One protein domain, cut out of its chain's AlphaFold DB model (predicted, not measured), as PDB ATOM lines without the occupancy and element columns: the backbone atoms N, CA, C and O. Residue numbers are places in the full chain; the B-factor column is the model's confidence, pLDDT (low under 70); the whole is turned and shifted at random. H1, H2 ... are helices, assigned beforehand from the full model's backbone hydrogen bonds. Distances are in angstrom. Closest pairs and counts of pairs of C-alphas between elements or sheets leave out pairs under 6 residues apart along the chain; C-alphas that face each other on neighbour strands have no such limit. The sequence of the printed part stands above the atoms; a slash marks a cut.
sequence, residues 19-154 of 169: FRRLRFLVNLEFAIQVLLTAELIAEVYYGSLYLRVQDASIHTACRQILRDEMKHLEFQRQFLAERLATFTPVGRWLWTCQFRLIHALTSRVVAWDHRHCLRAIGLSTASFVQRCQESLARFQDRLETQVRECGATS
ATOM      1  N   PHE A  19      35.927 -51.633 -40.463       69.00
ATOM      2  CA  PHE A  19      36.170 -50.728 -39.335       69.00
ATOM      3  C   PHE A  19      35.145 -49.595 -39.264       69.00
ATOM      4  O   PHE A  19      34.607 -49.314 -38.194       69.00
ATOM      5  N   ARG A  20      34.809 -48.973 -40.400       73.56
ATOM      6  CA  ARG A  20      33.759 -47.945 -40.451       73.56
ATOM      7  C   ARG A  20      32.391 -48.502 -40.076       73.56
ATOM      8  O   ARG A  20      31.659 -47.847 -39.339       73.56
ATOM      9  N   ARG A  21      32.042 -49.691 -40.575       67.50
ATOM     10  CA  ARG A  21      30.759 -50.330 -40.267       67.50
ATOM     11  C   ARG A  21      30.689 -50.760 -38.804       67.50
ATOM     12  O   ARG A  21      29.688 -50.478 -38.163       67.50
ATOM     13  N   LEU A  22      31.765 -51.320 -38.258       63.62
ATOM     14  CA  LEU A  22      31.883 -51.682 -36.849       63.62
ATOM     15  C   LEU A  22      31.738 -50.448 -35.950       63.62
ATOM     16  O   LEU A  22      30.920 -50.448 -35.042       63.62
ATOM     17  N   ARG A  23      32.445 -49.353 -36.253       71.31
ATOM     18  CA  ARG A  23      32.339 -48.093 -35.501       71.31
ATOM     19  C   ARG A  23      30.944 -47.473 -35.581       71.31
ATOM     20  O   ARG A  23      30.474 -46.918 -34.596       71.31
ATOM     21  N   PHE A  24      30.282 -47.552 -36.733       74.62
ATOM     22  CA  PHE A  24      28.907 -47.073 -36.877       74.62
ATOM     23  C   PHE A  24      27.922 -47.903 -36.044       74.62
ATOM     24  O   PHE A  24      27.072 -47.330 -35.370       74.62
ATOM     25  N   LEU A  25      28.066 -49.232 -36.053       67.19
ATOM     26  CA  LEU A  25      27.237 -50.134 -35.250       67.19
ATOM     27  C   LEU A  25      27.455 -49.910 -33.749       67.19
ATOM     28  O   LEU A  25      26.479 -49.696 -33.039       67.19
ATOM     29  N   VAL A  26      28.713 -49.821 -33.304       72.00
ATOM     30  CA  VAL A  26      29.064 -49.506 -31.908       72.00
ATOM     31  C   VAL A  26      28.490 -48.153 -31.488       72.00
ATOM     32  O   VAL A  26      27.931 -48.033 -30.402       72.00
ATOM     33  N   ASN A  27      28.571 -47.132 -32.347       80.50
ATOM     34  CA  ASN A  27      27.964 -45.830 -32.059       80.50
ATOM     35  C   ASN A  27      26.438 -45.915 -31.925       80.50
ATOM     36  O   ASN A  27      25.869 -45.206 -31.099       80.50
ATOM     37  N   LEU A  28      25.777 -46.756 -32.723       86.00
ATOM     38  CA  LEU A  28      24.329 -46.927 -32.664       86.00
ATOM     39  C   LEU A  28      23.902 -47.685 -31.403       86.00
ATOM     40  O   LEU A  28      23.018 -47.225 -30.691       86.00
ATOM     41  N   GLU A  29      24.540 -48.811 -31.095       87.38
ATOM     42  CA  GLU A  29      24.256 -49.597 -29.887       87.38
ATOM     43  C   GLU A  29      24.506 -48.776 -28.625       87.38
ATOM     44  O   GLU A  29      23.690 -48.796 -27.706       87.38
ATOM     45  N   PHE A  30      25.589 -47.998 -28.605       88.94
ATOM     46  CA  PHE A  30      25.883 -47.076 -27.517       88.94
ATOM     47  C   PHE A  30      24.828 -45.968 -27.398       88.94
ATOM     48  O   PHE A  30      24.370 -45.671 -26.298       88.94
ATOM     49  N   ALA A  31      24.389 -45.378 -28.514       90.75
ATOM     50  CA  ALA A  31      23.310 -44.390 -28.493       90.75
ATOM     51  C   ALA A  31      22.009 -44.986 -27.929       90.75
ATOM     52  O   ALA A  31      21.355 -44.355 -27.099       90.75
ATOM     53  N   ILE A  32      21.676 -46.224 -28.311       92.38
ATOM     54  CA  ILE A  32      20.535 -46.954 -27.750       92.38
ATOM     55  C   ILE A  32      20.729 -47.209 -26.252       92.38
ATOM     56  O   ILE A  32      19.795 -46.988 -25.494       92.38
ATOM     57  N   GLN A  33      21.921 -47.598 -25.787       93.25
ATOM     58  CA  GLN A  33      22.189 -47.760 -24.351       93.25
ATOM     59  C   GLN A  33      21.976 -46.464 -23.563       93.25
ATOM     60  O   GLN A  33      21.467 -46.505 -22.444       93.25
ATOM     61  N   VAL A  34      22.370 -45.317 -24.118       92.50
ATOM     62  CA  VAL A  34      22.175 -44.011 -23.471       92.50
ATOM     63  C   VAL A  34      20.690 -43.662 -23.378       92.50
ATOM     64  O   VAL A  34      20.238 -43.261 -22.307       92.50
ATOM     65  N   LEU A  35      19.922 -43.860 -24.454       94.25
ATOM     66  CA  LEU A  35      18.468 -43.655 -24.439       94.25
ATOM     67  C   LEU A  35      17.792 -44.593 -23.437       94.25
ATOM     68  O   LEU A  35      17.104 -44.138 -22.531       94.25
ATOM     69  N   LEU A  36      18.105 -45.881 -23.513       95.50
ATOM     70  CA  LEU A  36      17.586 -46.905 -22.618       95.50
ATOM     71  C   LEU A  36      17.927 -46.623 -21.143       95.50
ATOM     72  O   LEU A  36      17.113 -46.858 -20.254       95.50
ATOM     73  N   THR A  37      19.117 -46.079 -20.865       95.88
ATOM     74  CA  THR A  37      19.495 -45.608 -19.522       95.88
ATOM     75  C   THR A  37      18.514 -44.548 -19.026       95.88
ATOM     76  O   THR A  37      18.042 -44.632 -17.891       95.88
ATOM     77  N   ALA A  38      18.193 -43.558 -19.863       95.69
ATOM     78  CA  ALA A  38      17.239 -42.511 -19.514       95.69
ATOM     79  C   ALA A  38      15.832 -43.084 -19.287       95.69
ATOM     80  O   ALA A  38      15.213 -42.759 -18.277       95.69
ATOM     81  N   GLU A  39      15.369 -43.988 -20.151       96.12
ATOM     82  CA  GLU A  39      14.041 -44.613 -20.057       96.12
ATOM     83  C   GLU A  39      13.882 -45.466 -18.792       96.12
ATOM     84  O   GLU A  39      12.903 -45.325 -18.059       96.12
ATOM     85  N   LEU A  40      14.872 -46.300 -18.460       97.12
ATOM     86  CA  LEU A  40      14.844 -47.126 -17.245       97.12
ATOM     87  C   LEU A  40      14.873 -46.279 -15.965       97.12
ATOM     88  O   LEU A  40      14.255 -46.637 -14.959       97.12
ATOM     89  N   ILE A  41      15.601 -45.160 -15.976       96.81
ATOM     90  CA  ILE A  41      15.609 -44.208 -14.858       96.81
ATOM     91  C   ILE A  41      14.262 -43.477 -14.779       96.81
ATOM     92  O   ILE A  41      13.721 -43.328 -13.680       96.81
ATOM     93  N   ALA A  42      13.700 -43.064 -15.917       95.12
ATOM     94  CA  ALA A  42      12.389 -42.431 -16.006       95.12
ATOM     95  C   ALA A  42      11.286 -43.357 -15.468       95.12
ATOM     96  O   ALA A  42      10.465 -42.913 -14.666       95.12
ATOM     97  N   GLU A  43      11.318 -44.650 -15.803       95.94
ATOM     98  CA  GLU A  43      10.394 -45.659 -15.271       95.94
ATOM     99  C   GLU A  43      10.391 -45.657 -13.734       95.94
ATOM    100  O   GLU A  43       9.339 -45.569 -13.094       95.94
ATOM    101  N   VAL A  44      11.575 -45.692 -13.115       97.56
ATOM    102  CA  VAL A  44      11.706 -45.682 -11.652       97.56
ATOM    103  C   VAL A  44      11.289 -44.337 -11.063       97.56
ATOM    104  O   VAL A  44      10.632 -44.304 -10.018       97.56
ATOM    105  N   TYR A  45      11.656 -43.230 -11.704       96.94
ATOM    106  CA  TYR A  45      11.362 -41.882 -11.233       96.94
ATOM    107  C   TYR A  45       9.861 -41.590 -11.278       96.94
ATOM    108  O   TYR A  45       9.242 -41.410 -10.226       96.94
ATOM    109  N   TYR A  46       9.246 -41.649 -12.459       96.56
ATOM    110  CA  TYR A  46       7.817 -41.396 -12.635       96.56
ATOM    111  C   TYR A  46       6.954 -42.462 -11.962       96.56
ATOM    112  O   TYR A  46       5.912 -42.131 -11.399       96.56
ATOM    113  N   GLY A  47       7.410 -43.717 -11.903       96.56
ATOM    114  CA  GLY A  47       6.760 -44.748 -11.094       96.56
ATOM    115  C   GLY A  47       6.785 -44.422  -9.597       96.56
ATOM    116  O   GLY A  47       5.821 -44.684  -8.883       96.56
ATOM    117  N   SER A  48       7.857 -43.801  -9.095       96.56
ATOM    118  CA  SER A  48       7.928 -43.362  -7.695       96.56
ATOM    119  C   SER A  48       7.022 -42.170  -7.409       96.56
ATOM    120  O   SER A  48       6.374 -42.174  -6.366       96.56
ATOM    121  N   LEU A  49       6.956 -41.196  -8.323       95.69
ATOM    122  CA  LEU A  49       6.031 -40.060  -8.242       95.69
ATOM    123  C   LEU A  49       4.576 -40.528  -8.242       95.69
ATOM    124  O   LEU A  49       3.829 -40.177  -7.334       95.69
ATOM    125  N   TYR A  50       4.213 -41.387  -9.195       95.94
ATOM    126  CA  TYR A  50       2.868 -41.951  -9.311       95.94
ATOM    127  C   TYR A  50       2.419 -42.696  -8.045       95.94
ATOM    128  O   TYR A  50       1.246 -42.691  -7.703       95.94
ATOM    129  N   LEU A  51       3.337 -43.353  -7.329       95.50
ATOM    130  CA  LEU A  51       2.993 -44.098  -6.112       95.50
ATOM    131  C   LEU A  51       2.943 -43.240  -4.841       95.50
ATOM    132  O   LEU A  51       2.397 -43.693  -3.839       95.50
ATOM    133  N   ARG A  52       3.577 -42.062  -4.831       95.56
ATOM    134  CA  ARG A  52       3.828 -41.292  -3.596       95.56
ATOM    135  C   ARG A  52       3.147 -39.932  -3.557       95.56
ATOM    136  O   ARG A  52       2.989 -39.388  -2.470       95.56
ATOM    137  N   VAL A  53       2.765 -39.374  -4.700       95.06
ATOM    138  CA  VAL A  53       2.184 -38.032  -4.774       95.06
ATOM    139  C   VAL A  53       0.682 -38.124  -4.991       95.06
ATOM    140  O   VAL A  53       0.244 -38.686  -5.980       95.06
ATOM    141  N   GLN A  54      -0.112 -37.537  -4.096       92.81
ATOM    142  CA  GLN A  54      -1.575 -37.538  -4.204       92.81
ATOM    143  C   GLN A  54      -2.079 -36.340  -5.022       92.81
ATOM    144  O   GLN A  54      -2.755 -35.461  -4.497       92.81
ATOM    145  N   ASP A  55      -1.729 -36.298  -6.309       95.06
ATOM    146  CA  ASP A  55      -2.203 -35.273  -7.246       95.06
ATOM    147  C   ASP A  55      -2.644 -35.898  -8.579       95.06
ATOM    148  O   ASP A  55      -1.915 -36.669  -9.211       95.06
ATOM    149  N   ALA A  56      -3.859 -35.557  -9.019       94.62
ATOM    150  CA  ALA A  56      -4.471 -36.142 -10.211       94.62
ATOM    151  C   ALA A  56      -3.743 -35.757 -11.512       94.62
ATOM    152  O   ALA A  56      -3.665 -36.568 -12.445       94.62
ATOM    153  N   SER A  57      -3.180 -34.549 -11.575       95.31
ATOM    154  CA  SER A  57      -2.438 -34.070 -12.745       95.31
ATOM    155  C   SER A  57      -1.113 -34.818 -12.873       95.31
ATOM    156  O   SER A  57      -0.777 -35.307 -13.952       95.31
ATOM    157  N   ILE A  58      -0.408 -35.010 -11.753       93.62
ATOM    158  CA  ILE A  58       0.834 -35.789 -11.686       93.62
ATOM    159  C   ILE A  58       0.582 -37.246 -12.063       93.62
ATOM    160  O   ILE A  58       1.334 -37.802 -12.862       93.62
ATOM    161  N   HIS A  59      -0.487 -37.863 -11.558       96.50
ATOM    162  CA  HIS A  59      -0.843 -39.232 -11.938       96.50
ATOM    163  C   HIS A  59      -1.096 -39.376 -13.439       96.50
ATOM    164  O   HIS A  59      -0.643 -40.345 -14.049       96.50
ATOM    165  N   THR A  60      -1.809 -38.419 -14.032       96.69
ATOM    166  CA  THR A  60      -2.119 -38.424 -15.467       96.69
ATOM    167  C   THR A  60      -0.844 -38.296 -16.297       96.69
ATOM    168  O   THR A  60      -0.607 -39.126 -17.176       96.69
ATOM    169  N   ALA A  61       0.019 -37.333 -15.960       95.56
ATOM    170  CA  ALA A  61       1.298 -37.135 -16.636       95.56
ATOM    171  C   ALA A  61       2.221 -38.357 -16.497       95.56
ATOM    172  O   ALA A  61       2.725 -38.866 -17.497       95.56
ATOM    173  N   CYS A  62       2.390 -38.887 -15.279       95.94
ATOM    174  CA  CYS A  62       3.227 -40.065 -15.041       95.94
ATOM    175  C   CYS A  62       2.709 -41.283 -15.809       95.94
ATOM    176  O   CYS A  62       3.498 -42.003 -16.410       95.94
ATOM    177  N   ARG A  63       1.388 -41.508 -15.838       95.12
ATOM    178  CA  ARG A  63       0.793 -42.619 -16.595       95.12
ATOM    179  C   ARG A  63       1.077 -42.497 -18.089       95.12
ATOM    180  O   ARG A  63       1.378 -43.507 -18.720       95.12
ATOM    181  N   GLN A  64       0.953 -41.295 -18.650       95.25
ATOM    182  CA  GLN A  64       1.217 -41.066 -20.065       95.25
ATOM    183  C   GLN A  64       2.684 -41.343 -20.401       95.25
ATOM    184  O   GLN A  64       2.941 -42.159 -21.282       95.25
ATOM    185  N   ILE A  65       3.613 -40.756 -19.640       93.50
ATOM    186  CA  ILE A  65       5.056 -40.956 -19.830       93.50
ATOM    187  C   ILE A  65       5.403 -42.442 -19.726       93.50
ATOM    188  O   ILE A  65       5.950 -43.010 -20.662       93.50
ATOM    189  N   LEU A  66       4.999 -43.111 -18.640       93.44
ATOM    190  CA  LEU A  66       5.295 -44.533 -18.432       93.44
ATOM    191  C   LEU A  66       4.757 -45.418 -19.564       93.44
ATOM    192  O   LEU A  66       5.418 -46.373 -19.964       93.44
ATOM    193  N   ARG A  67       3.570 -45.111 -20.100       93.69
ATOM    194  CA  ARG A  67       2.995 -45.856 -21.227       93.69
ATOM    195  C   ARG A  67       3.816 -45.685 -22.503       93.69
ATOM    196  O   ARG A  67       3.911 -46.629 -23.288       93.69
ATOM    197  N   ASP A  68       4.350 -44.494 -22.726       90.38
ATOM    198  CA  ASP A  68       5.144 -44.202 -23.912       90.38
ATOM    199  C   ASP A  68       6.523 -44.882 -23.807       90.38
ATOM    200  O   ASP A  68       6.927 -45.561 -24.753       90.38
ATOM    201  N   GLU A  69       7.147 -44.885 -22.621       88.50
ATOM    202  CA  GLU A  69       8.422 -45.591 -22.403       88.50
ATOM    203  C   GLU A  69       8.311 -47.109 -22.568       88.50
ATOM    204  O   GLU A  69       9.207 -47.737 -23.122       88.50
ATOM    205  N   MET A  70       7.193 -47.733 -22.174       90.31
ATOM    206  CA  MET A  70       7.010 -49.180 -22.368       90.31
ATOM    207  C   MET A  70       7.168 -49.613 -23.833       90.31
ATOM    208  O   MET A  70       7.669 -50.706 -24.100       90.31
ATOM    209  N   LYS A  71       6.749 -48.771 -24.786       89.00
ATOM    210  CA  LYS A  71       6.892 -49.062 -26.220       89.00
ATOM    211  C   LYS A  71       8.338 -48.905 -26.678       89.00
ATOM    212  O   LYS A  71       8.808 -49.725 -27.466       89.00
ATOM    213  N   HIS A  72       9.029 -47.875 -26.193       89.25
ATOM    214  CA  HIS A  72      10.439 -47.656 -26.504       89.25
ATOM    215  C   HIS A  72      11.312 -48.794 -25.966       89.25
ATOM    216  O   HIS A  72      12.077 -49.378 -26.734       89.25
ATOM    217  N   LEU A  73      11.101 -49.200 -24.711       91.00
ATOM    218  CA  LEU A  73      11.808 -50.313 -24.077       91.00
ATOM    219  C   LEU A  73      11.650 -51.620 -24.859       91.00
ATOM    220  O   LEU A  73      12.620 -52.359 -25.035       91.00
ATOM    221  N   GLU A  74      10.437 -51.912 -25.338       91.25
ATOM    222  CA  GLU A  74      10.171 -53.114 -26.129       91.25
ATOM    223  C   GLU A  74      10.946 -53.101 -27.450       91.25
ATOM    224  O   GLU A  74      11.654 -54.059 -27.765       91.25
ATOM    225  N   PHE A  75      10.872 -51.991 -28.187       90.12
ATOM    226  CA  PHE A  75      11.602 -51.817 -29.440       90.12
ATOM    227  C   PHE A  75      13.120 -51.923 -29.238       90.12
ATOM    228  O   PHE A  75      13.800 -52.656 -29.957       90.12
ATOM    229  N   GLN A  76      13.662 -51.225 -28.240       92.12
ATOM    230  CA  GLN A  76      15.095 -51.221 -27.955       92.12
ATOM    231  C   GLN A  76      15.593 -52.603 -27.536       92.12
ATOM    232  O   GLN A  76      16.670 -53.019 -27.961       92.12
ATOM    233  N   ARG A  77      14.805 -53.347 -26.750       94.25
ATOM    234  CA  ARG A  77      15.125 -54.725 -26.364       94.25
ATOM    235  C   ARG A  77      15.180 -55.649 -27.575       94.25
ATOM    236  O   ARG A  77      16.153 -56.386 -27.705       94.25
ATOM    237  N   GLN A  78      14.190 -55.582 -28.468       92.19
ATOM    238  CA  GLN A  78      14.179 -56.373 -29.702       92.19
ATOM    239  C   GLN A  78      15.386 -56.052 -30.584       92.19
ATOM    240  O   GLN A  78      16.140 -56.952 -30.956       92.19
ATOM    241  N   PHE A  79      15.634 -54.764 -30.822       91.50
ATOM    242  CA  PHE A  79      16.780 -54.304 -31.598       91.50
ATOM    243  C   PHE A  79      18.113 -54.784 -31.005       91.50
ATOM    244  O   PHE A  79      18.970 -55.303 -31.722       91.50
ATOM    245  N   LEU A  80      18.306 -54.631 -29.692       93.38
ATOM    246  CA  LEU A  80      19.527 -55.068 -29.020       93.38
ATOM    247  C   LEU A  80      19.666 -56.591 -29.019       93.38
ATOM    248  O   LEU A  80      20.786 -57.076 -29.153       93.38
ATOM    249  N   ALA A  81      18.573 -57.350 -28.902       93.75
ATOM    250  CA  ALA A  81      18.628 -58.809 -28.909       93.75
ATOM    251  C   ALA A  81      19.204 -59.344 -30.229       93.75
ATOM    252  O   ALA A  81      20.133 -60.155 -30.217       93.75
ATOM    253  N   GLU A  82      18.724 -58.820 -31.357       91.38
ATOM    254  CA  GLU A  82      19.235 -59.161 -32.689       91.38
ATOM    255  C   GLU A  82      20.715 -58.796 -32.849       91.38
ATOM    256  O   GLU A  82      21.500 -59.564 -33.406       91.38
ATOM    257  N   ARG A  83      21.127 -57.631 -32.333       90.31
ATOM    258  CA  ARG A  83      22.525 -57.179 -32.409       90.31
ATOM    259  C   ARG A  83      23.443 -58.036 -31.551       90.31
ATOM    260  O   ARG A  83      24.432 -58.566 -32.060       90.31
ATOM    261  N   LEU A  84      23.102 -58.233 -30.280       90.81
ATOM    262  CA  LEU A  84      23.912 -58.999 -29.336       90.81
ATOM    263  C   LEU A  84      24.011 -60.480 -29.718       90.81
ATOM    264  O   LEU A  84      25.014 -61.108 -29.386       90.81
ATOM    265  N   ALA A  85      23.039 -61.037 -30.447       90.38
ATOM    266  CA  ALA A  85      23.139 -62.396 -30.981       90.38
ATOM    267  C   ALA A  85      24.343 -62.577 -31.928       90.38
ATOM    268  O   ALA A  85      24.887 -63.675 -32.028       90.38
ATOM    269  N   THR A  86      24.815 -61.501 -32.568       88.06
ATOM    270  CA  THR A  86      25.995 -61.528 -33.453       88.06
ATOM    271  C   THR A  86      27.329 -61.368 -32.714       88.06
ATOM    272  O   THR A  86      28.395 -61.524 -33.310       88.06
ATOM    273  N   PHE A  87      27.301 -61.051 -31.416       87.62
ATOM    274  CA  PHE A  87      28.500 -60.747 -30.639       87.62
ATOM    275  C   PHE A  87      29.151 -62.015 -30.082       87.62
ATOM    276  O   PHE A  87      28.485 -62.960 -29.648       87.62
ATOM    277  N   THR A  88      30.482 -61.996 -29.970       90.06
ATOM    278  CA  THR A  88      31.211 -63.032 -29.227       90.06
ATOM    279  C   THR A  88      30.830 -63.001 -27.739       90.06
ATOM    280  O   THR A  88      30.413 -61.955 -27.231       90.06
ATOM    281  N   PRO A  89      30.989 -64.109 -26.989       89.88
ATOM    282  CA  PRO A  89      30.688 -64.130 -25.554       89.88
ATOM    283  C   PRO A  89      31.433 -63.046 -24.760       89.88
ATOM    284  O   PRO A  89      30.840 -62.374 -23.919       89.88
ATOM    285  N   VAL A  90      32.711 -62.814 -25.084       91.81
ATOM    286  CA  VAL A  90      33.524 -61.755 -24.463       91.81
ATOM    287  C   VAL A  90      33.005 -60.367 -24.843       91.81
ATOM    288  O   VAL A  90      32.900 -59.499 -23.981       91.81
ATOM    289  N   GLY A  91      32.626 -60.159 -26.109       90.50
ATOM    290  CA  GLY A  91      32.032 -58.902 -26.567       90.50
ATOM    291  C   GLY A  91      30.722 -58.581 -25.844       90.50
ATOM    292  O   GLY A  91      30.538 -57.458 -25.381       90.50
ATOM    293  N   ARG A  92      29.848 -59.580 -25.661       91.31
ATOM    294  CA  ARG A  92      28.610 -59.436 -24.877       91.31
ATOM    295  C   ARG A  92      28.890 -59.094 -23.419       91.31
ATOM    296  O   ARG A  92      28.240 -58.215 -22.867       91.31
ATOM    297  N   TRP A  93      29.867 -59.755 -22.802       92.44
ATOM    298  CA  TRP A  93      30.259 -59.452 -21.427       92.44
ATOM    299  C   TRP A  93      30.760 -58.007 -21.281       92.44
ATOM    300  O   TRP A  93      30.276 -57.282 -20.412       92.44
ATOM    301  N   LEU A  94      31.647 -57.554 -22.176       92.44
ATOM    302  CA  LEU A  94      32.142 -56.172 -22.190       92.44
ATOM    303  C   LEU A  94      31.007 -55.161 -22.371       92.44
ATOM    304  O   LEU A  94      30.943 -54.175 -21.636       92.44
ATOM    305  N   TRP A  95      30.092 -55.428 -23.305       93.19
ATOM    306  CA  TRP A  95      28.914 -54.596 -23.543       93.19
ATOM    307  C   TRP A  95      28.031 -54.493 -22.290       93.19
ATOM    308  O   TRP A  95      27.646 -53.397 -21.884       93.19
ATOM    309  N   THR A  96      27.780 -55.615 -21.610       94.00
ATOM    310  CA  THR A  96      26.996 -55.664 -20.365       94.00
ATOM    311  C   THR A  96      27.673 -54.891 -19.237       94.00
ATOM    312  O   THR A  96      27.009 -54.134 -18.523       94.00
ATOM    313  N   CYS A  97      28.989 -55.042 -19.070       95.00
ATOM    314  CA  CYS A  97      29.768 -54.301 -18.079       95.00
ATOM    315  C   CYS A  97      29.749 -52.794 -18.347       95.00
ATOM    316  O   CYS A  97      29.512 -52.014 -17.424       95.00
ATOM    317  N   GLN A  98      29.941 -52.386 -19.604       94.38
ATOM    318  CA  GLN A  98      29.840 -50.991 -20.022       94.38
ATOM    319  C   GLN A  98      28.456 -50.419 -19.701       94.38
ATOM    320  O   GLN A  98      28.366 -49.353 -19.094       94.38
ATOM    321  N   PHE A  99      27.385 -51.138 -20.048       95.50
ATOM    322  CA  PHE A  99      26.026 -50.667 -19.799       95.50
ATOM    323  C   PHE A  99      25.759 -50.472 -18.301       95.50
ATOM    324  O   PHE A  99      25.274 -49.423 -17.877       95.50
ATOM    325  N   ARG A 100      26.155 -51.452 -17.478       97.19
ATOM    326  CA  ARG A 100      26.048 -51.366 -16.014       97.19
ATOM    327  C   ARG A 100      26.792 -50.158 -15.464       97.19
ATOM    328  O   ARG A 100      26.254 -49.458 -14.613       97.19
ATOM    329  N   LEU A 101      28.002 -49.891 -15.954       96.75
ATOM    330  CA  LEU A 101      28.790 -48.744 -15.513       96.75
ATOM    331  C   LEU A 101      28.092 -47.420 -15.848       96.75
ATOM    332  O   LEU A 101      27.914 -46.593 -14.955       96.75
ATOM    333  N   ILE A 102      27.666 -47.238 -17.101       95.25
ATOM    334  CA  ILE A 102      26.983 -46.017 -17.557       95.25
ATOM    335  C   ILE A 102      25.719 -45.784 -16.734       95.25
ATOM    336  O   ILE A 102      25.563 -44.724 -16.132       95.25
ATOM    337  N   HIS A 103      24.857 -46.793 -16.624       97.50
ATOM    338  CA  HIS A 103      23.605 -46.687 -15.878       97.50
ATOM    339  C   HIS A 103      23.828 -46.404 -14.391       97.50
ATOM    340  O   HIS A 103      23.121 -45.599 -13.780       97.50
ATOM    341  N   ALA A 104      24.838 -47.027 -13.782       97.94
ATOM    342  CA  ALA A 104      25.196 -46.783 -12.391       97.94
ATOM    343  C   ALA A 104      25.715 -45.359 -12.159       97.94
ATOM    344  O   ALA A 104      25.417 -44.763 -11.124       97.94
ATOM    345  N   LEU A 105      26.485 -44.795 -13.087       97.38
ATOM    346  CA  LEU A 105      26.931 -43.406 -12.989       97.38
ATOM    347  C   LEU A 105      25.759 -42.440 -13.195       97.38
ATOM    348  O   LEU A 105      25.511 -41.596 -12.334       97.38
ATOM    349  N   THR A 106      24.984 -42.614 -14.266       96.06
ATOM    350  CA  THR A 106      23.856 -41.735 -14.600       96.06
ATOM    351  C   THR A 106      22.791 -41.737 -13.508       96.06
ATOM    352  O   THR A 106      22.375 -40.673 -13.060       96.06
ATOM    353  N   SER A 107      22.395 -42.906 -12.994       97.94
ATOM    354  CA  SER A 107      21.405 -42.984 -11.907       97.94
ATOM    355  C   SER A 107      21.859 -42.269 -10.630       97.94
ATOM    356  O   SER A 107      21.032 -41.646  -9.968       97.94
ATOM    357  N   ARG A 108      23.159 -42.284 -10.293       98.06
ATOM    358  CA  ARG A 108      23.696 -41.507  -9.158       98.06
ATOM    359  C   ARG A 108      23.648 -40.004  -9.412       98.06
ATOM    360  O   ARG A 108      23.283 -39.264  -8.502       98.06
ATOM    361  N   VAL A 109      23.986 -39.566 -10.625       97.06
ATOM    362  CA  VAL A 109      23.893 -38.153 -11.026       97.06
ATOM    363  C   VAL A 109      22.445 -37.669 -10.926       97.06
ATOM    364  O   VAL A 109      22.187 -36.673 -10.257       97.06
ATOM    365  N   VAL A 110      21.493 -38.416 -11.487       96.44
ATOM    366  CA  VAL A 110      20.056 -38.093 -11.421       96.44
ATOM    367  C   VAL A 110      19.554 -38.086  -9.974       96.44
ATOM    368  O   VAL A 110      18.835 -37.174  -9.569       96.44
ATOM    369  N   ALA A 111      19.965 -39.061  -9.156       97.19
ATOM    370  CA  ALA A 111      19.598 -39.101  -7.741       97.19
ATOM    371  C   ALA A 111      20.106 -37.877  -6.971       97.19
ATOM    372  O   ALA A 111      19.414 -37.366  -6.091       97.19
ATOM    373  N   TRP A 112      21.322 -37.422  -7.279       96.25
ATOM    374  CA  TRP A 112      21.906 -36.229  -6.680       96.25
ATOM    375  C   TRP A 112      21.173 -34.958  -7.114       96.25
ATOM    376  O   TRP A 112      20.837 -34.126  -6.264       96.25
ATOM    377  N   ASP A 113      20.904 -34.821  -8.411       95.19
ATOM    378  CA  ASP A 113      20.231 -33.656  -8.986       95.19
ATOM    379  C   ASP A 113      18.808 -33.502  -8.424       95.19
ATOM    380  O   ASP A 113      18.458 -32.472  -7.846       95.19
ATOM    381  N   HIS A 114      18.037 -34.592  -8.406       95.19
ATOM    382  CA  HIS A 114      16.658 -34.604  -7.910       95.19
ATOM    383  C   HIS A 114      16.516 -34.913  -6.412       95.19
ATOM    384  O   HIS A 114      15.403 -35.147  -5.934       95.19
ATOM    385  N   ARG A 115      17.604 -34.885  -5.626       96.50
ATOM    386  CA  ARG A 115      17.605 -35.300  -4.204       96.50
ATOM    387  C   ARG A 115      16.540 -34.614  -3.346       96.50
ATOM    388  O   ARG A 115      16.006 -35.231  -2.428       96.50
ATOM    389  N   HIS A 116      16.236 -33.347  -3.630       95.31
ATOM    390  CA  HIS A 116      15.237 -32.576  -2.887       95.31
ATOM    391  C   HIS A 116      13.818 -33.052  -3.188       95.31
ATOM    392  O   HIS A 116      13.039 -33.248  -2.260       95.31
ATOM    393  N   CYS A 117      13.511 -33.319  -4.461       95.31
ATOM    394  CA  CYS A 117      12.232 -33.895  -4.868       95.31
ATOM    395  C   CYS A 117      12.061 -35.303  -4.286       95.31
ATOM    396  O   CYS A 117      11.050 -35.584  -3.648       95.31
ATOM    397  N   LEU A 118      13.089 -36.151  -4.414       96.81
ATOM    398  CA  LEU A 118      13.085 -37.504  -3.853       96.81
ATOM    399  C   LEU A 118      12.830 -37.479  -2.338       96.81
ATOM    400  O   LEU A 118      11.977 -38.212  -1.842       96.81
ATOM    401  N   ARG A 119      13.495 -36.576  -1.608       96.94
ATOM    402  CA  ARG A 119      13.275 -36.398  -0.168       96.94
ATOM    403  C   ARG A 119      11.860 -35.913   0.150       96.94
ATOM    404  O   ARG A 119      11.271 -36.417   1.101       96.94
ATOM    405  N   ALA A 120      11.311 -34.982  -0.631       96.38
ATOM    406  CA  ALA A 120       9.957 -34.461  -0.436       96.38
ATOM    407  C   ALA A 120       8.878 -35.548  -0.580       96.38
ATOM    408  O   ALA A 120       7.881 -35.514   0.131       96.38
ATOM    409  N   ILE A 121       9.109 -36.547  -1.438       95.50
ATOM    410  CA  ILE A 121       8.216 -37.708  -1.595       95.50
ATOM    411  C   ILE A 121       8.585 -38.888  -0.672       95.50
ATOM    412  O   ILE A 121       8.085 -39.997  -0.850       95.50
ATOM    413  N   GLY A 122       9.486 -38.691   0.298       95.94
ATOM    414  CA  GLY A 122       9.881 -39.725   1.261       95.94
ATOM    415  C   GLY A 122      10.730 -40.859   0.670       95.94
ATOM    416  O   GLY A 122      10.684 -41.986   1.163       95.94
ATOM    417  N   LEU A 123      11.490 -40.603  -0.399       96.69
ATOM    418  CA  LEU A 123      12.392 -41.571  -1.026       96.69
ATOM    419  C   LEU A 123      13.858 -41.155  -0.844       96.69
ATOM    420  O   LEU A 123      14.260 -40.046  -1.192       96.69
ATOM    421  N   SER A 124      14.686 -42.060  -0.316       97.50
ATOM    422  CA  SER A 124      16.127 -41.812  -0.215       97.50
ATOM    423  C   SER A 124      16.804 -41.929  -1.587       97.50
ATOM    424  O   SER A 124      16.395 -42.728  -2.434       97.50
ATOM    425  N   THR A 125      17.883 -41.172  -1.803       96.94
ATOM    426  CA  THR A 125      18.680 -41.253  -3.038       96.94
ATOM    427  C   THR A 125      19.297 -42.640  -3.225       96.94
ATOM    428  O   THR A 125      19.328 -43.148  -4.341       96.94
ATOM    429  N   ALA A 126      19.721 -43.294  -2.137       97.69
ATOM    430  CA  ALA A 126      20.256 -44.653  -2.169       97.69
ATOM    431  C   ALA A 126      19.202 -45.673  -2.624       97.69
ATOM    432  O   ALA A 126      19.460 -46.456  -3.535       97.69
ATOM    433  N   SER A 127      17.991 -45.611  -2.059       97.62
ATOM    434  CA  SER A 127      16.875 -46.475  -2.467       97.62
ATOM    435  C   SER A 127      16.475 -46.231  -3.923       97.62
ATOM    436  O   SER A 127      16.143 -47.173  -4.636       97.62
ATOM    437  N   PHE A 128      16.519 -44.981  -4.390       98.31
ATOM    438  CA  PHE A 128      16.270 -44.660  -5.793       98.31
ATOM    439  C   PHE A 128      17.327 -45.276  -6.724       98.31
ATOM    440  O   PHE A 128      16.968 -45.945  -7.693       98.31
ATOM    441  N   VAL A 129      18.620 -45.114  -6.411       98.44
ATOM    442  CA  VAL A 129      19.716 -45.711  -7.196       98.44
ATOM    443  C   VAL A 129      19.605 -47.232  -7.211       98.44
ATOM    444  O   VAL A 129      19.717 -47.828  -8.280       98.44
ATOM    445  N   GLN A 130      19.333 -47.857  -6.064       98.50
ATOM    446  CA  GLN A 130      19.133 -49.302  -5.970       98.50
ATOM    447  C   GLN A 130      18.013 -49.769  -6.907       98.50
ATOM    448  O   GLN A 130      18.233 -50.661  -7.721       98.50
ATOM    449  N   ARG A 131      16.850 -49.108  -6.875       98.50
ATOM    450  CA  ARG A 131      15.721 -49.435  -7.761       98.50
ATOM    451  C   ARG A 131      16.061 -49.239  -9.239       98.50
ATOM    452  O   ARG A 131      15.614 -50.018 -10.074       98.50
ATOM    453  N   CYS A 132      16.886 -48.246  -9.577       98.44
ATOM    454  CA  CYS A 132      17.400 -48.086 -10.940       98.44
ATOM    455  C   CYS A 132      18.291 -49.265 -11.354       98.44
ATOM    456  O   CYS A 132      18.163 -49.747 -12.480       98.44
ATOM    457  N   GLN A 133      19.165 -49.753 -10.465       98.38
ATOM    458  CA  GLN A 133      20.006 -50.923 -10.747       98.38
ATOM    459  C   GLN A 133      19.176 -52.201 -10.896       98.38
ATOM    460  O   GLN A 133      19.402 -52.969 -11.827       98.38
ATOM    461  N   GLU A 134      18.175 -52.400 -10.039       98.31
ATOM    462  CA  GLU A 134      17.216 -53.506 -10.150       98.31
ATOM    463  C   GLU A 134      16.417 -53.431 -11.460       98.31
ATOM    464  O   GLU A 134      16.150 -54.456 -12.086       98.31
ATOM    465  N   SER A 135      16.054 -52.225 -11.914       97.69
ATOM    466  CA  SER A 135      15.390 -52.044 -13.209       97.69
ATOM    467  C   SER A 135      16.278 -52.483 -14.374       97.69
ATOM    468  O   SER A 135      15.839 -53.266 -15.217       97.69
ATOM    469  N   LEU A 136      17.553 -52.074 -14.374       97.94
ATOM    470  CA  LEU A 136      18.513 -52.525 -15.383       97.94
ATOM    471  C   LEU A 136      18.739 -54.038 -15.330       97.94
ATOM    472  O   LEU A 136      18.761 -54.671 -16.379       97.94
ATOM    473  N   ALA A 137      18.891 -54.625 -14.142       97.38
ATOM    474  CA  ALA A 137      19.088 -56.067 -14.001       97.38
ATOM    475  C   ALA A 137      17.921 -56.848 -14.628       97.38
ATOM    476  O   ALA A 137      18.137 -57.677 -15.509       97.38
ATOM    477  N   ARG A 138      16.675 -56.477 -14.295       96.50
ATOM    478  CA  ARG A 138      15.467 -57.077 -14.892       96.50
ATOM    479  C   ARG A 138      15.386 -56.876 -16.406       96.50
ATOM    480  O   ARG A 138      14.838 -57.720 -17.115       96.50
ATOM    481  N   PHE A 139      15.866 -55.744 -16.917       96.25
ATOM    482  CA  PHE A 139      15.959 -55.528 -18.358       96.25
ATOM    483  C   PHE A 139      16.994 -56.469 -18.994       96.25
ATOM    484  O   PHE A 139      16.691 -57.115 -19.994       96.25
ATOM    485  N   GLN A 140      18.185 -56.584 -18.400       95.75
ATOM    486  CA  GLN A 140      19.270 -57.430 -18.899       95.75
ATOM    487  C   GLN A 140      18.897 -58.915 -18.906       95.75
ATOM    488  O   GLN A 140      19.174 -59.581 -19.897       95.75
ATOM    489  N   ASP A 141      18.207 -59.410 -17.878       95.38
ATOM    490  CA  ASP A 141      17.749 -60.807 -17.820       95.38
ATOM    491  C   ASP A 141      16.766 -61.127 -18.966       95.38
ATOM    492  O   ASP A 141      16.872 -62.152 -19.650       95.38
ATOM    493  N   ARG A 142      15.828 -60.204 -19.232       94.94
ATOM    494  CA  ARG A 142      14.874 -60.320 -20.348       94.94
ATOM    495  C   ARG A 142      15.568 -60.228 -21.704       94.94
ATOM    496  O   ARG A 142      15.237 -60.988 -22.611       94.94
ATOM    497  N   LEU A 143      16.537 -59.323 -21.837       95.25
ATOM    498  CA  LEU A 143      17.350 -59.200 -23.043       95.25
ATOM    499  C   LEU A 143      18.149 -60.481 -23.299       95.25
ATOM    500  O   LEU A 143      18.158 -60.972 -24.421       95.25
ATOM    501  N   GLU A 144      18.790 -61.052 -22.279       93.81
ATOM    502  CA  GLU A 144      19.578 -62.276 -22.425       93.81
ATOM    503  C   GLU A 144      18.714 -63.458 -22.873       93.81
ATOM    504  O   GLU A 144      19.125 -64.217 -23.753       93.81
ATOM    505  N   THR A 145      17.511 -63.583 -22.311       93.62
ATOM    506  CA  THR A 145      16.539 -64.603 -22.725       93.62
ATOM    507  C   THR A 145      16.236 -64.480 -24.219       93.62
ATOM    508  O   THR A 145      16.386 -65.446 -24.964       93.62
ATOM    509  N   GLN A 146      15.943 -63.267 -24.686       93.56
ATOM    510  CA  GLN A 146      15.625 -63.023 -26.090       93.56
ATOM    511  C   GLN A 146      16.832 -63.202 -27.027       93.56
ATOM    512  O   GLN A 146      16.691 -63.720 -28.132       93.56
ATOM    513  N   VAL A 147      18.044 -62.837 -26.594       92.88
ATOM    514  CA  VAL A 147      19.279 -63.096 -27.360       92.88
ATOM    515  C   VAL A 147      19.461 -64.598 -27.596       92.88
ATOM    516  O   VAL A 147      19.854 -65.010 -28.689       92.88
ATOM    517  N   ARG A 148      19.176 -65.430 -26.583       90.06
ATOM    518  CA  ARG A 148      19.254 -66.895 -26.700       90.06
ATOM    519  C   ARG A 148      18.220 -67.432 -27.691       90.06
ATOM    520  O   ARG A 148      18.569 -68.285 -28.501       90.06
ATOM    521  N   GLU A 149      16.997 -66.904 -27.666       90.25
ATOM    522  CA  GLU A 149      15.937 -67.250 -28.624       90.25
ATOM    523  C   GLU A 149      16.340 -66.899 -30.066       90.25
ATOM    524  O   GLU A 149      16.315 -67.773 -30.933       90.25
ATOM    525  N   CYS A 150      16.824 -65.676 -30.320       87.31
ATOM    526  CA  CYS A 150      17.306 -65.257 -31.645       87.31
ATOM    527  C   CYS A 150      18.469 -66.126 -32.156       87.31
ATOM    528  O   CYS A 150      18.529 -66.474 -33.341       87.31
ATOM    529  N   GLY A 151      19.399 -66.494 -31.268       79.88
ATOM    530  CA  GLY A 151      20.510 -67.387 -31.599       79.88
ATOM    531  C   GLY A 151      20.048 -68.803 -31.964       79.88
ATOM    532  O   GLY A 151      20.584 -69.393 -32.900       79.88
ATOM    533  N   ALA A 152      19.028 -69.327 -31.277       76.56
ATOM    534  CA  ALA A 152      18.467 -70.650 -31.549       76.56
ATOM    535  C   ALA A 152      17.753 -70.716 -32.910       76.56
ATOM    536  O   ALA A 152      17.930 -71.687 -33.641       76.56
ATOM    537  N   THR A 153      17.010 -69.672 -33.294       70.50
ATOM    538  CA  THR A 153      16.334 -69.599 -34.607       70.50
ATOM    539  C   THR A 153      17.316 -69.486 -35.782       70.50
ATOM    540  O   THR A 153      16.977 -69.832 -36.909       70.50
ATOM    541  N   SER A 154      18.549 -69.035 -35.527       60.06
ATOM    542  CA  SER A 154      19.583 -68.826 -36.552       60.06
ATOM    543  C   SER A 154      20.441 -70.070 -36.846       60.06
ATOM    544  O   SER A 154      21.244 -70.044 -37.778       60.06
TER     545      SER A 154
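AT A GLANCE: This is residues 19 to 154 of the 169 residues of an uncharacterized protein of Verrucomicrobiales bacterium (UniProt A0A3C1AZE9). Four long helices form an elongated up-and-down bundle, each running against the one before it: H1 and H5 cross in the middle, with H2 and H3 on either side of them. The short H4 lies at one end of the bundle between H3 and H5, and residues 19 to 24 of H1 stick out. The printed part has 136 residues with five named helices, H1 to H5, and no named strand; the class is all helix. It is compact, with a radius of gyration of the C-alphas of 16.5 A and spans of 50 by 25 by 25 A.

IN THESE COORDINATES: H1, residues 19 to 52, begins at C-alpha 19 (36.170, -50.728, -39.335) and is 49.1 A long. H2, residues 56 to 85, measures 43.4 A, and H3, residues 89 to 113, 36.2 A. H4 is residues 115 to 120. H5, residues 125 to 153, measures 42.5 A and ends at C-alpha 153 (16.334, -69.599, -34.607).

HOW THE PARTS SIT: H1 and H2 form a helical hairpin at a shallow tilt of 29 degrees; their closest C-alphas, of Tyr 50 and His 59, are 5.3 A apart. Residues 40 to 45 of H1 touch H5 at a steep tilt of 48 degrees, closest at C-alphas 41 and 132, 5.8 A. H5 touches H3, opposite ways at 25 degrees, a shallow tilt, closest at C-alphas 125 and 111, 5.3 A. Residues 143 to 151 of H5 touch H2, closest at C-alphas 147 and 81, 4.6 A. H4 and H5 only just touch, only at the corner, with 3 pairs of C-alphas within 8 A, closest at C-alphas 115 and 125, 6.2 A. H2 and H4 are apart. Every O i to N i+4 pair is within hydrogen-bond range in H1, H3, H4 and H5, and 25 of 26 in H2.

THE WHOLE: The C-alphas of Phe 19 and Gln 54 are the two farthest apart, 53.2 A. The printed part has no cut, and its four links are tight. The mean pLDDT of the printed part is 92.2; residues 19, 21 to 22, 25 and 154 are under 70.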